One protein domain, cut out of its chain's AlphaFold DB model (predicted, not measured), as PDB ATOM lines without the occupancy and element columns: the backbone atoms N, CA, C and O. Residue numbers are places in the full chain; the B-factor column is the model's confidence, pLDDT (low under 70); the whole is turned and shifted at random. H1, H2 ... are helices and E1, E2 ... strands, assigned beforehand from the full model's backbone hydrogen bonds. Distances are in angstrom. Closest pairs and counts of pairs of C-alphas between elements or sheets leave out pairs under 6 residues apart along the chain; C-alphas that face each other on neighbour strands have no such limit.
ATOM      1  N   THR A  38     198.565 262.206 192.615       95.75
ATOM      2  CA  THR A  38     199.023 260.844 192.901       95.75
ATOM      3  C   THR A  38     197.957 260.111 193.703       95.75
ATOM      4  O   THR A  38     197.704 260.468 194.850       95.75
ATOM      5  N   GLY A  39     197.388 259.063 193.117       94.38
ATOM      6  CA  GLY A  39     196.544 258.092 193.802       94.38
ATOM      7  C   GLY A  39     197.252 256.747 193.930       94.38
ATOM      8  O   GLY A  39     198.271 256.489 193.281       94.38
ATOM      9  N   SER A  40     196.715 255.877 194.779       95.44
ATOM     10  CA  SER A  40     197.204 254.506 194.952       95.44
ATOM     11  C   SER A  40     196.076 253.517 194.752       95.44
ATOM     12  O   SER A  40     194.998 253.712 195.302       95.44
ATOM     13  N   LEU A  41     196.344 252.454 193.998       95.69
ATOM     14  CA  LEU A  41     195.415 251.347 193.802       95.69
ATOM     15  C   LEU A  41     195.951 250.089 194.462       95.69
ATOM     16  O   LEU A  41     197.145 249.790 194.350       95.69
ATOM     17  N   PHE A  42     195.060 249.351 195.117       95.38
ATOM     18  CA  PHE A  42     195.402 248.137 195.847       95.38
ATOM     19  C   PHE A  42     194.840 246.877 195.187       95.38
ATOM     20  O   PHE A  42     193.764 246.862 194.595       95.38
ATOM     21  N   LEU A  43     195.584 245.782 195.332       94.81
ATOM     22  CA  LEU A  43     195.168 244.440 194.953       94.81
ATOM     23  C   LEU A  43     195.401 243.494 196.128       94.81
ATOM     24  O   LEU A  43     196.532 243.319 196.586       94.81
ATOM     25  N   ASN A  44     194.334 242.828 196.559       94.44
ATOM     26  CA  ASN A  44     194.400 241.775 197.561       94.44
ATOM     27  C   ASN A  44     194.256 240.410 196.894       94.44
ATOM     28  O   ASN A  44     193.304 240.169 196.155       94.44
ATOM     29  N   ASN A  45     195.159 239.491 197.218       95.38
ATOM     30  CA  ASN A  45     195.060 238.097 196.825       95.38
ATOM     31  C   ASN A  45     194.756 237.227 198.044       95.38
ATOM     32  O   ASN A  45     195.510 237.197 199.022       95.38
ATOM     33  N   THR A  46     193.646 236.495 197.976       94.06
ATOM     34  CA  THR A  46     193.226 235.585 199.040       94.06
ATOM     35  C   THR A  46     193.013 234.181 198.496       94.06
ATOM     36  O   THR A  46     192.354 233.983 197.480       94.06
ATOM     37  N   ALA A  47     193.534 233.185 199.208       92.12
ATOM     38  CA  ALA A  47     193.279 231.778 198.945       92.12
ATOM     39  C   ALA A  47     192.601 231.162 200.172       92.12
ATOM     40  O   ALA A  47     193.139 231.185 201.281       92.12
ATOM     41  N   ARG A  48     191.391 230.612 199.985       92.00
ATOM     42  CA  ARG A  48     190.589 229.982 201.057       92.00
ATOM     43  C   ARG A  48     190.382 230.896 202.278       92.00
ATOM     44  O   ARG A  48     190.474 230.452 203.420       92.00
ATOM     45  N   GLY A  49     190.127 232.182 202.029       88.38
ATOM     46  CA  GLY A  49     189.846 233.174 203.072       88.38
ATOM     47  C   GLY A  49     191.073 233.687 203.834       88.38
ATOM     48  O   GLY A  49     190.909 234.389 204.828       88.38
ATOM     49  N   LYS A  50     192.295 233.358 203.398       91.38
ATOM     50  CA  LYS A  50     193.540 233.906 203.956       91.38
ATOM     51  C   LYS A  50     194.302 234.672 202.885       91.38
ATOM     52  O   LYS A  50     194.341 234.233 201.739       91.38
ATOM     53  N   LEU A  51     194.911 235.794 203.261       93.88
ATOM     54  CA  LEU A  51     195.815 236.529 202.378       93.88
ATOM     55  C   LEU A  51     197.034 235.664 202.046       93.88
ATOM     56  O   LEU A  51     197.659 235.089 202.938       93.88
ATOM     57  N   THR A  52     197.356 235.568 200.761       96.19
ATOM     58  CA  THR A  52     198.467 234.761 200.244       96.19
ATOM     59  C   THR A  52     199.110 235.478 199.071       96.19
ATOM     60  O   THR A  52     198.405 236.083 198.268       96.19
ATOM     61  N   ASN A  53     200.432 235.394 198.922       96.56
ATOM     62  CA  ASN A  53     201.100 235.988 197.760       96.56
ATOM     63  C   ASN A  53     200.582 235.367 196.458       96.56
ATOM     64  O   ASN A  53     200.260 234.178 196.411       96.56
ATOM     65  N   ILE A  54     200.498 236.185 195.413       95.31
ATOM     66  CA  ILE A  54     200.264 235.707 194.051       95.31
ATOM     67  C   ILE A  54     201.453 234.833 193.667       95.31
ATOM     68  O   ILE A  54     202.596 235.162 193.983       95.31
ATOM     69  N   VAL A  55     201.188 233.721 192.995       93.62
ATOM     70  CA  VAL A  55     202.215 232.826 192.462       93.62
ATOM     71  C   VAL A  55     202.174 232.862 190.940       93.62
ATOM     72  O   VAL A  55     201.097 232.968 190.357       93.62
ATOM     73  N   SER A  56     203.334 232.788 190.290       88.94
ATOM     74  CA  SER A  56     203.429 232.759 188.827       88.94
ATOM     75  C   SER A  56     204.473 231.751 188.340       88.94
ATOM     76  O   SER A  56     205.411 231.392 189.059       88.94
ATOM     77  N   GLY A  57     204.287 231.281 187.106       83.94
ATOM     78  CA  GLY A  57     205.108 230.255 186.466       83.94
ATOM     79  C   GLY A  57     204.808 228.825 186.933       83.94
ATOM     80  O   GLY A  57     204.077 228.586 187.893       83.94
ATOM     81  N   THR A  58     205.407 227.849 186.250       80.50
ATOM     82  CA  THR A  58     205.209 226.409 186.511       80.50
ATOM     83  C   THR A  58     205.737 225.957 187.874       80.50
ATOM     84  O   THR A  58     205.239 224.984 188.430       80.50
ATOM     85  N   GLY A  59     206.707 226.683 188.435       83.06
ATOM     86  CA  GLY A  59     207.220 226.468 189.790       83.06
ATOM     87  C   GLY A  59     206.400 227.135 190.899       83.06
ATOM     88  O   GLY A  59     206.809 227.053 192.053       83.06
ATOM     89  N   ALA A  60     205.291 227.816 190.568       85.12
ATOM     90  CA  ALA A  60     204.467 228.578 191.511       85.12
ATOM     91  C   ALA A  60     205.296 229.533 192.397       85.12
ATOM     92  O   ALA A  60     205.100 229.615 193.612       85.12
ATOM     93  N   ALA A  61     206.241 230.252 191.784       90.12
ATOM     94  CA  ALA A  61     207.110 231.171 192.505       90.12
ATOM     95  C   ALA A  61     206.285 232.358 193.030       90.12
ATOM     96  O   ALA A  61     205.545 232.973 192.252       90.12
ATOM     97  N   PRO A  62     206.378 232.696 194.328       93.44
ATOM     98  CA  PRO A  62     205.620 233.798 194.891       93.44
ATOM     99  C   PRO A  62     206.161 235.139 194.386       93.44
ATOM    100  O   PRO A  62     207.365 235.386 194.376       93.44
ATOM    101  N   ILE A  63     205.251 236.027 194.000       94.06
ATOM    102  CA  ILE A  63     205.547 237.404 193.617       94.06
ATOM    103  C   ILE A  63     205.628 238.234 194.892       94.06
ATOM    104  O   ILE A  63     204.620 238.441 195.569       94.06
ATOM    105  N   THR A  64     206.828 238.690 195.243       95.69
ATOM    106  CA  THR A  64     207.090 239.392 196.507       95.69
ATOM    107  C   THR A  64     208.060 240.549 196.334       95.69
ATOM    108  O   THR A  64     208.881 240.547 195.417       95.69
ATOM    109  N   GLY A  65     208.018 241.493 197.274       95.31
ATOM    110  CA  GLY A  65     208.966 242.601 197.366       95.31
ATOM    111  C   GLY A  65     208.629 243.799 196.477       95.31
ATOM    112  O   GLY A  65     207.508 243.955 195.988       95.31
ATOM    113  N   SER A  66     209.614 244.675 196.292       95.56
ATOM    114  CA  SER A  66     209.481 245.894 195.490       95.56
ATOM    115  C   SER A  66     209.476 245.606 193.989       95.56
ATOM    116  O   SER A  66     210.207 244.739 193.512       95.56
ATOM    117  N   ASN A  67     208.711 246.392 193.233       95.31
ATOM    118  CA  ASN A  67     208.671 246.375 191.769       95.31
ATOM    119  C   ASN A  67     208.384 244.990 191.161       95.31
ATOM    120  O   ASN A  67     208.944 244.623 190.123       95.31
ATOM    121  N   CYS A  68     207.545 244.210 191.843       94.81
ATOM    122  CA  CYS A  68     207.311 242.798 191.557       94.81
ATOM    123  C   CYS A  68     206.110 242.540 190.631       94.81
ATOM    124  O   CYS A  68     205.983 241.439 190.100       94.81
ATOM    125  N   ILE A  69     205.256 243.541 190.404       96.00
ATOM    126  CA  ILE A  69     204.019 243.418 189.625       96.00
ATOM    127  C   ILE A  69     203.827 244.640 188.721       96.00
ATOM    128  O   ILE A  69     204.332 245.722 189.022       96.00
ATOM    129  N   PHE A  70     203.100 244.482 187.618       97.19
ATOM    130  CA  PHE A  70     202.710 245.582 186.742       97.19
ATOM    131  C   PHE A  70     201.213 245.854 186.810       97.19
ATOM    132  O   PHE A  70     200.401 244.935 186.890       97.19
ATOM    133  N   LEU A  71     200.877 247.137 186.744       97.44
ATOM    134  CA  LEU A  71     199.528 247.651 186.594       97.44
ATOM    135  C   LEU A  71     199.437 248.367 185.248       97.44
ATOM    136  O   LEU A  71     200.013 249.442 185.081       97.44
ATOM    137  N   ARG A  72     198.735 247.779 184.285       97.50
ATOM    138  CA  ARG A  72     198.468 248.403 182.987       97.50
ATOM    139  C   ARG A  72     197.071 249.010 182.981       97.50
ATOM    140  O   ARG A  72     196.122 248.351 183.389       97.50
ATOM    141  N   LEU A  73     196.971 250.250 182.517       97.12
ATOM    142  CA  LEU A  73     195.719 250.973 182.321       97.12
ATOM    143  C   LEU A  73     195.524 251.267 180.842       97.12
ATOM    144  O   LEU A  73     196.447 251.774 180.198       97.12
ATOM    145  N   GLU A  74     194.329 250.986 180.332       96.50
ATOM    146  CA  GLU A  74     193.972 251.194 178.928       96.50
ATOM    147  C   GLU A  74     192.645 251.950 178.808       96.50
ATOM    148  O   GLU A  74     191.695 251.628 179.509       96.50
ATOM    149  N   SER A  75     192.581 252.963 177.942       94.50
ATOM    150  CA  SER A  75     191.335 253.653 177.565       94.50
ATOM    151  C   SER A  75     191.413 254.040 176.091       94.50
ATOM    152  O   SER A  75     192.235 254.876 175.702       94.50
ATOM    153  N   GLY A  76     190.623 253.387 175.238       89.75
ATOM    154  CA  GLY A  76     190.718 253.558 173.788       89.75
ATOM    155  C   GLY A  76     192.148 253.324 173.277       89.75
ATOM    156  O   GLY A  76     192.684 252.226 173.383       89.75
ATOM    157  N   SER A  77     192.776 254.368 172.729       92.50
ATOM    158  CA  SER A  77     194.166 254.317 172.238       92.50
ATOM    159  C   SER A  77     195.223 254.582 173.318       92.50
ATOM    160  O   SER A  77     196.418 254.441 173.055       92.50
ATOM    161  N   PHE A  78     194.822 255.020 174.513       95.56
ATOM    162  CA  PHE A  78     195.729 255.192 175.639       95.56
ATOM    163  C   PHE A  78     196.065 253.825 176.238       95.56
ATOM    164  O   PHE A  78     195.168 253.069 176.594       95.56
ATOM    165  N   SER A  79     197.354 253.534 176.407       96.00
ATOM    166  CA  SER A  79     197.832 252.394 177.191       96.00
ATOM    167  C   SER A  79     199.089 252.806 177.946       96.00
ATOM    168  O   SER A  79     200.027 253.364 177.367       96.00
ATOM    169  N   LYS A  80     199.110 252.578 179.260       95.81
ATOM    170  CA  LYS A  80     200.260 252.897 180.108       95.81
ATOM    171  C   LYS A  80     200.427 251.860 181.203       95.81
ATOM    172  O   LYS A  80     199.461 251.450 181.834       95.81
ATOM    173  N   THR A  81     201.670 251.454 181.436       97.12
ATOM    174  CA  THR A  81     202.022 250.500 182.493       97.12
ATOM    175  C   THR A  81     202.762 251.205 183.620       97.12
ATOM    176  O   THR A  81     203.682 251.989 183.383       97.12
ATOM    177  N   TYR A  82     202.356 250.897 184.844       96.94
ATOM    178  CA  TYR A  82     202.947 251.352 186.087       96.94
ATOM    179  C   TYR A  82     203.524 250.163 186.847       96.94
ATOM    180  O   TYR A  82     203.000 249.048 186.804       96.94
ATOM    181  N   THR A  83     204.615 250.411 187.562       97.12
ATOM    182  CA  THR A  83     205.237 249.399 188.407       97.12
ATOM    183  C   THR A  83     204.574 249.400 189.779       97.12
ATOM    184  O   THR A  83     204.554 250.424 190.458       97.12
ATOM    185  N   GLY A  84     204.048 248.249 190.186       96.69
ATOM    186  CA  GLY A  84     203.533 248.002 191.526       96.69
ATOM    187  C   GLY A  84     204.519 247.204 192.377       96.69
ATOM    188  O   GLY A  84     205.443 246.552 191.883       96.69
ATOM    189  N   SER A  85     204.301 247.240 193.684       97.00
ATOM    190  CA  SER A  85     205.072 246.486 194.672       97.00
ATOM    191  C   SER A  85     204.140 245.703 195.580       97.00
ATOM    192  O   SER A  85     202.952 246.003 195.685       97.00
ATOM    193  N   GLN A  86     204.692 244.721 196.284       96.56
ATOM    194  CA  GLN A  86     204.041 244.218 197.481       96.56
ATOM    195  C   GLN A  86     203.936 245.368 198.489       96.56
ATOM    196  O   GLN A  86     204.920 246.077 198.710       96.56
ATOM    197  N   HIS A  87     202.755 245.574 199.065       95.06
ATOM    198  CA  HIS A  87     202.529 246.670 200.000       95.06
ATOM    199  C   HIS A  87     203.327 246.437 201.287       95.06
ATOM    200  O   HIS A  87     203.406 245.307 201.776       95.06
ATOM    201  N   ASN A  88     203.920 247.489 201.841       92.88
ATOM    202  CA  ASN A  88     204.712 247.433 203.062       92.88
ATOM    203  C   ASN A  88     204.305 248.522 204.051       92.88
ATOM    204  O   ASN A  88     204.046 249.658 203.667       92.88
ATOM    205  N   VAL A  89     204.346 248.177 205.337       87.94
ATOM    206  CA  VAL A  89     204.253 249.136 206.443       87.94
ATOM    207  C   VAL A  89     205.625 249.192 207.104       87.94
ATOM    208  O   VAL A  89     206.133 248.190 207.621       87.94
ATOM    209  N   GLY A  90     206.283 250.349 207.007       86.19
ATOM    210  CA  GLY A  90     207.709 250.471 207.308       86.19
ATOM    211  C   GLY A  90     208.542 249.582 206.376       86.19
ATOM    212  O   GLY A  90     208.477 249.710 205.158       86.19
ATOM    213  N   THR A  91     209.317 248.652 206.930       87.62
ATOM    214  CA  THR A  91     210.136 247.696 206.159       87.62
ATOM    215  C   THR A  91     209.471 246.331 205.964       87.62
ATOM    216  O   THR A  91     210.047 245.454 205.319       87.62
ATOM    217  N   ASN A  92     208.269 246.129 206.511       91.19
ATOM    218  CA  ASN A  92     207.603 244.831 206.521       91.19
ATOM    219  C   ASN A  92     206.599 244.724 205.376       91.19
ATOM    220  O   ASN A  92     205.602 245.444 205.356       91.19
ATOM    221  N   PHE A  93     206.833 243.792 204.454       94.56
ATOM    222  CA  PHE A  93     205.883 243.476 203.392       94.56
ATOM    223  C   PHE A  93     204.670 242.708 203.929       94.56
ATOM    224  O   PHE A  93     204.807 241.726 204.662       94.56
ATOM    225  N   ILE A  94     203.475 243.123 203.513       93.75
ATOM    226  CA  ILE A  94     202.223 242.449 203.836       93.75
ATOM    227  C   ILE A  94     201.977 241.344 202.808       93.75
ATOM    228  O   ILE A  94     201.925 241.563 201.598       93.75
ATOM    229  N   THR A  95     201.828 240.115 203.297       95.81
ATOM    230  CA  THR A  95     201.542 238.954 202.445       95.81
ATOM    231  C   THR A  95     200.214 239.138 201.715       95.81
ATOM    232  O   THR A  95     199.208 239.455 202.340       95.81
ATOM    233  N   GLY A  96     200.211 238.903 200.401       95.06
ATOM    234  CA  GLY A  96     199.008 238.932 199.568       95.06
ATOM    235  C   GLY A  96     198.406 240.313 199.314       95.06
ATOM    236  O   GLY A  96     197.304 240.371 198.781       95.06
ATOM    237  N   VAL A  97     199.092 241.402 199.669       95.50
ATOM    238  CA  VAL A  97     198.642 242.776 199.401       95.50
ATOM    239  C   VAL A  97     199.654 243.459 198.492       95.50
ATOM    240  O   VAL A  97     200.851 243.468 198.780       95.50
ATOM    241  N   TYR A  98     199.175 244.041 197.399       96.81
ATOM    242  CA  TYR A  98     199.979 244.751 196.412       96.81
ATOM    243  C   TYR A  98     199.410 246.147 196.196       96.81
ATOM    244  O   TYR A  98     198.205 246.355 196.329       96.81
ATOM    245  N   SER A  99     200.275 247.096 195.856       96.69
ATOM    246  CA  SER A  99     199.881 248.475 195.595       96.69
ATOM    247  C   SER A  99     200.701 249.092 194.470       96.69
ATOM    248  O   SER A  99     201.891 248.798 194.312       96.69
ATOM    249  N   ALA A 100     200.072 249.983 193.711       96.94
ATOM    250  CA  ALA A 100     200.727 250.821 192.715       96.94
ATOM    251  C   ALA A 100     200.261 252.265 192.899       96.94
ATOM    252  O   ALA A 100     199.060 252.535 192.894       96.94
ATOM    253  N   SER A 101     201.219 253.178 193.050       96.56
ATOM    254  CA  SER A 101     200.966 254.606 193.241       96.56
ATOM    255  C   SER A 101     201.427 255.375 192.014       96.56
ATOM    256  O   SER A 101     202.569 255.223 191.572       96.56
ATOM    257  N   PHE A 102     200.544 256.178 191.437       96.69
ATOM    258  CA  PHE A 102     200.814 256.897 190.198       96.69
ATOM    259  C   PHE A 102     199.880 258.094 190.032       96.69
ATOM    260  O   PHE A 102     198.878 258.225 190.726       96.69
ATOM    261  N   ALA A 103     200.208 258.950 189.068       96.25
ATOM    262  CA  ALA A 103     199.323 259.992 188.571       96.25
ATOM    263  C   ALA A 103     199.100 259.803 187.063       96.25
ATOM    264  O   ALA A 103     199.980 259.319 186.327       96.25
ATOM    265  N   ILE A 104     197.919 260.196 186.594       95.25
ATOM    266  CA  ILE A 104     197.584 260.315 185.173       95.25
ATOM    267  C   ILE A 104     197.313 261.785 184.910       95.25
ATOM    268  O   ILE A 104     196.603 262.422 185.683       95.25
ATOM    269  N   SER A 105     197.878 262.329 183.834       94.56
ATOM    270  CA  SER A 105     197.630 263.725 183.505       94.56
ATOM    271  C   SER A 105     196.364 263.893 182.676       94.56
ATOM    272  O   SER A 105     196.213 263.216 181.654       94.56
ATOM    273  N   ALA A 106     195.515 264.849 183.057       93.25
ATOM    274  CA  ALA A 106     194.329 265.224 182.282       93.25
ATOM    275  C   ALA A 106     194.685 265.831 180.911       93.25
ATOM    276  O   ALA A 106     193.847 265.906 180.013       93.25
ATOM    277  N   PHE A 107     195.936 266.271 180.735       92.12
ATOM    278  CA  PHE A 107     196.432 266.912 179.517       92.12
ATOM    279  C   PHE A 107     196.961 265.920 178.472       92.12
ATOM    280  O   PHE A 107     197.497 266.338 177.445       92.12
ATOM    281  N   ASN A 108     196.836 264.611 178.709       93.50
ATOM    282  CA  ASN A 108     197.223 263.610 177.723       93.50
ATOM    283  C   ASN A 108     196.345 263.730 176.464       93.50
ATOM    284  O   ASN A 108     195.117 263.685 176.544       93.50
ATOM    285  N   SER A 109     196.973 263.848 175.293       93.75
ATOM    286  CA  SER A 109     196.265 264.033 174.021       93.75
ATOM    287  C   SER A 109     195.318 262.882 173.675       93.75
ATOM    288  O   SER A 109     194.296 263.125 173.041       93.75
ATOM    289  N   LEU A 110     195.615 261.656 174.118       94.31
ATOM    290  CA  LEU A 110     194.790 260.471 173.862       94.31
ATOM    291  C   LEU A 110     193.527 260.427 174.732       94.31
ATOM    292  O   LEU A 110     192.555 259.797 174.339       94.31
ATOM    293  N   LEU A 111     193.525 261.117 175.877       93.50
ATOM    294  CA  LEU A 111     192.393 261.176 176.812       93.50
ATOM    295  C   LEU A 111     191.565 262.459 176.656       93.50
ATOM    296  O   LEU A 111     190.524 262.620 177.287       93.50
ATOM    297  N   GLN A 112     192.015 263.392 175.813       90.19
ATOM    298  CA  GLN A 112     191.458 264.740 175.734       90.19
ATOM    299  C   GLN A 112     189.958 264.761 175.405       90.19
ATOM    300  O   GLN A 112     189.235 265.597 175.942       90.19
ATOM    301  N   THR A 113     189.488 263.865 174.535       88.38
ATOM    302  CA  THR A 113     188.067 263.789 174.162       88.38
ATOM    303  C   THR A 113     187.200 263.358 175.344       88.38
ATOM    304  O   THR A 113     186.185 263.993 175.615       88.38
ATOM    305  N   GLU A 114     187.612 262.317 176.068       89.25
ATOM    306  CA  GLU A 114     186.889 261.785 177.232       89.25
ATOM    307  C   GLU A 114     186.844 262.830 178.347       89.25
ATOM    308  O   GLU A 114     185.770 263.239 178.789       89.25
ATOM    309  N   VAL A 115     188.014 263.383 178.683       90.88
ATOM    310  CA  VAL A 115     188.172 264.391 179.733       90.88
ATOM    311  C   VAL A 115     187.370 265.662 179.435       90.88
ATOM    312  O   VAL A 115     186.772 266.226 180.345       90.88
ATOM    313  N   ARG A 116     187.317 266.134 178.180       88.31
ATOM    314  CA  ARG A 116     186.545 267.342 177.822       88.31
ATOM    315  C   ARG A 116     185.036 267.125 177.831       88.31
ATOM    316  O   ARG A 116     184.308 268.061 178.141       88.31
ATOM    317  N   ASN A 117     184.579 265.936 177.449       88.38
ATOM    318  CA  ASN A 117     183.154 265.670 177.276       88.38
ATOM    319  C   ASN A 117     182.485 265.193 178.569       88.38
ATOM    320  O   ASN A 117     181.343 265.559 178.826       88.38
ATOM    321  N   ALA A 118     183.180 264.376 179.363       88.00
ATOM    322  CA  ALA A 118     182.623 263.722 180.547       88.00
ATOM    323  C   ALA A 118     183.241 264.207 181.867       88.00
ATOM    324  O   ALA A 118     182.805 263.773 182.930       88.00
ATOM    325  N   SER A 119     184.265 265.070 181.819       91.25
ATOM    326  CA  SER A 119     185.078 265.438 182.990       91.25
ATOM    327  C   SER A 119     185.677 264.228 183.720       91.25
ATOM    328  O   SER A 119     186.034 264.313 184.892       91.25
ATOM    329  N   SER A 120     185.795 263.099 183.024       93.94
ATOM    330  CA  SER A 120     186.303 261.828 183.528       93.94
ATOM    331  C   SER A 120     186.822 260.971 182.370       93.94
ATOM    332  O   SER A 120     186.554 261.259 181.201       93.94
ATOM    333  N   ALA A 121     187.576 259.923 182.689       95.12
ATOM    334  CA  ALA A 121     187.895 258.844 181.758       95.12
ATOM    335  C   ALA A 121     187.767 257.495 182.464       95.12
ATOM    336  O   ALA A 121     188.041 257.378 183.661       95.12
ATOM    337  N   THR A 122     187.349 256.476 181.716       95.69
ATOM    338  CA  THR A 122     187.207 255.107 182.222       95.69
ATOM    339  C   THR A 122     188.329 254.255 181.655       95.69
ATOM    340  O   THR A 122     188.517 254.221 180.446       95.69
ATOM    341  N   PHE A 123     189.058 253.563 182.520       96.62
ATOM    342  CA  PHE A 123     190.177 252.709 182.150       96.62
ATOM    343  C   PHE A 123     189.865 251.251 182.451       96.62
ATOM    344  O   PHE A 123     189.336 250.926 183.516       96.62
ATOM    345  N   ASP A 124     190.293 250.369 181.560       96.94
ATOM    346  CA  ASP A 124     190.477 248.961 181.868       96.94
ATOM    347  C   ASP A 124     191.809 248.782 182.598       96.94
ATOM    348  O   ASP A 124     192.881 249.181 182.131       96.94
ATOM    349  N   GLN A 125     191.730 248.183 183.776       95.94
ATOM    350  CA  GLN A 125     192.830 247.963 184.693       95.94
ATOM    351  C   GLN A 125     193.268 246.505 184.647       95.94
ATOM    352  O   GLN A 125     192.472 245.615 184.925       95.94
ATOM    353  N   TYR A 126     194.555 246.263 184.406       96.69
ATOM    354  CA  TYR A 126     195.153 244.932 184.359       96.69
ATOM    355  C   TYR A 126     196.323 244.833 185.334       96.69
ATOM    356  O   TYR A 126     197.374 245.442 185.130       96.69
ATOM    357  N   TRP A 127     196.167 244.024 186.378       97.19
ATOM    358  CA  TRP A 127     197.287 243.579 187.203       97.19
ATOM    359  C   TRP A 127     197.918 242.355 186.565       97.19
ATOM    360  O   TRP A 127     197.227 241.368 186.324       97.19
ATOM    361  N   GLN A 128     199.217 242.404 186.300       96.06
ATOM    362  CA  GLN A 128     199.904 241.384 185.515       96.06
ATOM    363  C   GLN A 128     201.355 241.178 185.952       96.06
ATOM    364  O   GLN A 128     201.931 241.974 186.699       96.06
ATOM    365  N   SER A 129     201.954 240.084 185.489       93.69
ATOM    366  CA  SER A 129     203.361 239.763 185.709       93.69
ATOM    367  C   SER A 129     204.289 240.841 185.135       93.69
ATOM    368  O   SER A 129     203.919 241.624 184.260       93.69
ATOM    369  N   ARG A 130     205.532 240.880 185.624       90.19
ATOM    370  CA  ARG A 130     206.539 241.884 185.232       90.19
ATOM    371  C   ARG A 130     206.983 241.792 183.764       90.19
ATOM    372  O   ARG A 130     207.619 242.699 183.250       90.19
ATOM    373  N   ASP A 131     206.680 240.698 183.088       86.75
ATOM    374  CA  ASP A 131     206.880 240.519 181.648       86.75
ATOM    375  C   ASP A 131     205.591 240.772 180.838       86.75
ATOM    376  O   ASP A 131     205.611 240.689 179.615       86.75
ATOM    377  N   GLY A 132     204.472 241.081 181.506       85.12
ATOM    378  CA  GLY A 132     203.165 241.302 180.888       85.12
ATOM    379  C   GLY A 132     202.509 240.046 180.307       85.12
ATOM    380  O   GLY A 132     201.509 240.172 179.606       85.12
ATOM    381  N   SER A 133     203.053 238.852 180.567       88.31
ATOM    382  CA  SER A 133     202.572 237.601 179.965       88.31
ATOM    383  C   SER A 133     201.370 236.985 180.690       88.31
ATOM    384  O   SER A 133     200.559 236.306 180.062       88.31
ATOM    385  N   VAL A 134     201.227 237.227 181.997       91.00
ATOM    386  CA  VAL A 134     200.180 236.638 182.842       91.00
ATOM    387  C   VAL A 134     199.367 237.738 183.513       91.00
ATOM    388  O   VAL A 134     199.904 238.502 184.311       91.00
ATOM    389  N   GLY A 135     198.061 237.784 183.237       92.75
ATOM    390  CA  GLY A 135     197.106 238.620 183.969       92.75
ATOM    391  C   GLY A 135     196.641 237.944 185.261       92.75
ATOM    392  O   GLY A 135     196.275 236.771 185.256       92.75
ATOM    393  N   PHE A 136     196.646 238.683 186.366       94.25
ATOM    394  CA  PHE A 136     196.196 238.230 187.685       94.25
ATOM    395  C   PHE A 136     194.797 238.730 188.032       94.25
ATOM    396  O   PHE A 136     194.019 238.004 188.646       94.25
ATOM    397  N   HIS A 137     194.484 239.973 187.671       95.00
ATOM    398  CA  HIS A 137     193.200 240.595 187.967       95.00
ATOM    399  C   HIS A 137     192.892 241.695 186.955       95.00
ATOM    400  O   HIS A 137     193.769 242.502 186.640       95.00
ATOM    401  N   THR A 138     191.637 241.754 186.511       95.25
ATOM    402  CA  THR A 138     191.131 242.804 185.626       95.25
ATOM    403  C   THR A 138     189.933 243.490 186.266       95.25
ATOM    404  O   THR A 138     189.046 242.822 186.793       95.25
ATOM    405  N   SER A 139     189.905 244.817 186.224       93.75
ATOM    406  CA  SER A 139     188.782 245.633 186.697       93.75
ATOM    407  C   SER A 139     188.667 246.915 185.881       93.75
ATOM    408  O   SER A 139     189.484 247.156 185.002       93.75
ATOM    409  N   SER A 140     187.664 247.739 186.170       94.88
ATOM    410  CA  SER A 140     187.554 249.083 185.606       94.88
ATOM    411  C   SER A 140     187.930 250.124 186.660       94.88
ATOM    412  O   SER A 140     187.709 249.900 187.851       94.88
ATOM    413  N   LEU A 141     188.506 251.238 186.221       95.19
ATOM    414  CA  LEU A 141     188.842 252.399 187.035       95.19
ATOM    415  C   LEU A 141     188.254 253.642 186.374       95.19
ATOM    416  O   LEU A 141     188.572 253.936 185.225       95.19
ATOM    417  N   VAL A 142     187.453 254.406 187.108       94.94
ATOM    418  CA  VAL A 142     186.993 255.722 186.655       94.94
ATOM    419  C   VAL A 142     187.867 256.780 187.309       94.94
ATOM    420  O   VAL A 142     187.997 256.810 188.530       94.94
ATOM    421  N   VAL A 143     188.471 257.643 186.496       95.12
ATOM    422  CA  VAL A 143     189.277 258.768 186.970       95.12
ATOM    423  C   VAL A 143     188.545 260.056 186.649       95.12
ATOM    424  O   VAL A 143     188.232 260.321 185.488       95.12
ATOM    425  N   ASN A 144     188.288 260.862 187.672       94.25
ATOM    426  CA  ASN A 144     187.559 262.117 187.539       94.25
ATOM    427  C   ASN A 144     188.519 263.309 187.494       94.25
ATOM    428  O   ASN A 144     189.630 263.273 188.029       94.25
ATOM    429  N   LEU A 145     188.102 264.394 186.845       92.12
ATOM    430  CA  LEU A 145     188.739 265.689 187.063       92.12
ATOM    431  C   LEU A 145     188.497 266.139 188.511       92.12
ATOM    432  O   LEU A 145     187.444 265.839 189.071       92.12
TER     433      LEU A 145
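What this domain is: This is residues 38 to 145 of the 278 residues of an uncharacterized protein of Maribacter sp (UniProt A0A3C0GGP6). One antiparallel sheet curls into an incomplete barrel, folded so that E1 and E4 face E2, E5 and E6, with E3 as the hinge. H1 sits at one end beside E5, and the loop of residues 55 to 62 reaches out at the other. The printed part has 108 residues, in the order E1 E2 E3 E4 H1 E5 E6; the sheet's order is E1 E4 E3 E2 E5 E6. The class is mostly strand, and the whole is only just compact, close to loose, with a radius of gyration of the C-alphas of 15.2 A and spans of 45 by 31 by 24 A.

How they stand to each other: Start at edge strand E1, residues 39 to 44, whose N 41 is 2.9 A from O 100 of its antiparallel neighbour E4, residues 92 to 102. E4 bends by 111 degrees at residue 95 and forms a hairpin with E3, residues 78 to 89, where N 85 and O 99 are 2.9 A apart. E3 bends by 51 degrees at residue 86 and forms a hairpin with E2, residues 69 to 75; see N 73 and O 80 at 2.8 A. E2 to E4 make a meander, each strand the antiparallel neighbour of the one before; with E1, antiparallel neighbour of E4, they make a Greek key. E2 is the antiparallel neighbour of E5, residues 120 to 128, with N 72 and O 126 at 2.8 A. E5 forms a hairpin with edge strand E6, residues 135 to 144, with N 123 and O 141 at 2.8 A. H1, residues 112 to 118, is at the sheet's level; its closest C-alphas to E5 are Glu 114 and Ala 121, 5.5 A. Every O i to N i+4 pair in H1 is within hydrogen-bond range.

Where its parts are: Find C-alpha 39 at (196.544, 258.092, 193.802), where E1 begins. E3 runs 32.5 A from C-alpha 78 at (195.729, 255.192, 175.639), and E5 runs 24.6 A. E6 runs 25.6 A to C-alpha 144 at (187.559, 262.117, 187.539).

The domain as a whole: The C-alphas of Gly 59 and Asn 117 are farthest apart, 47.7 A. The link E1 to E2, 24 residues, is long; the printed part has no cut, and no printed residue is under 70 in pLDDT.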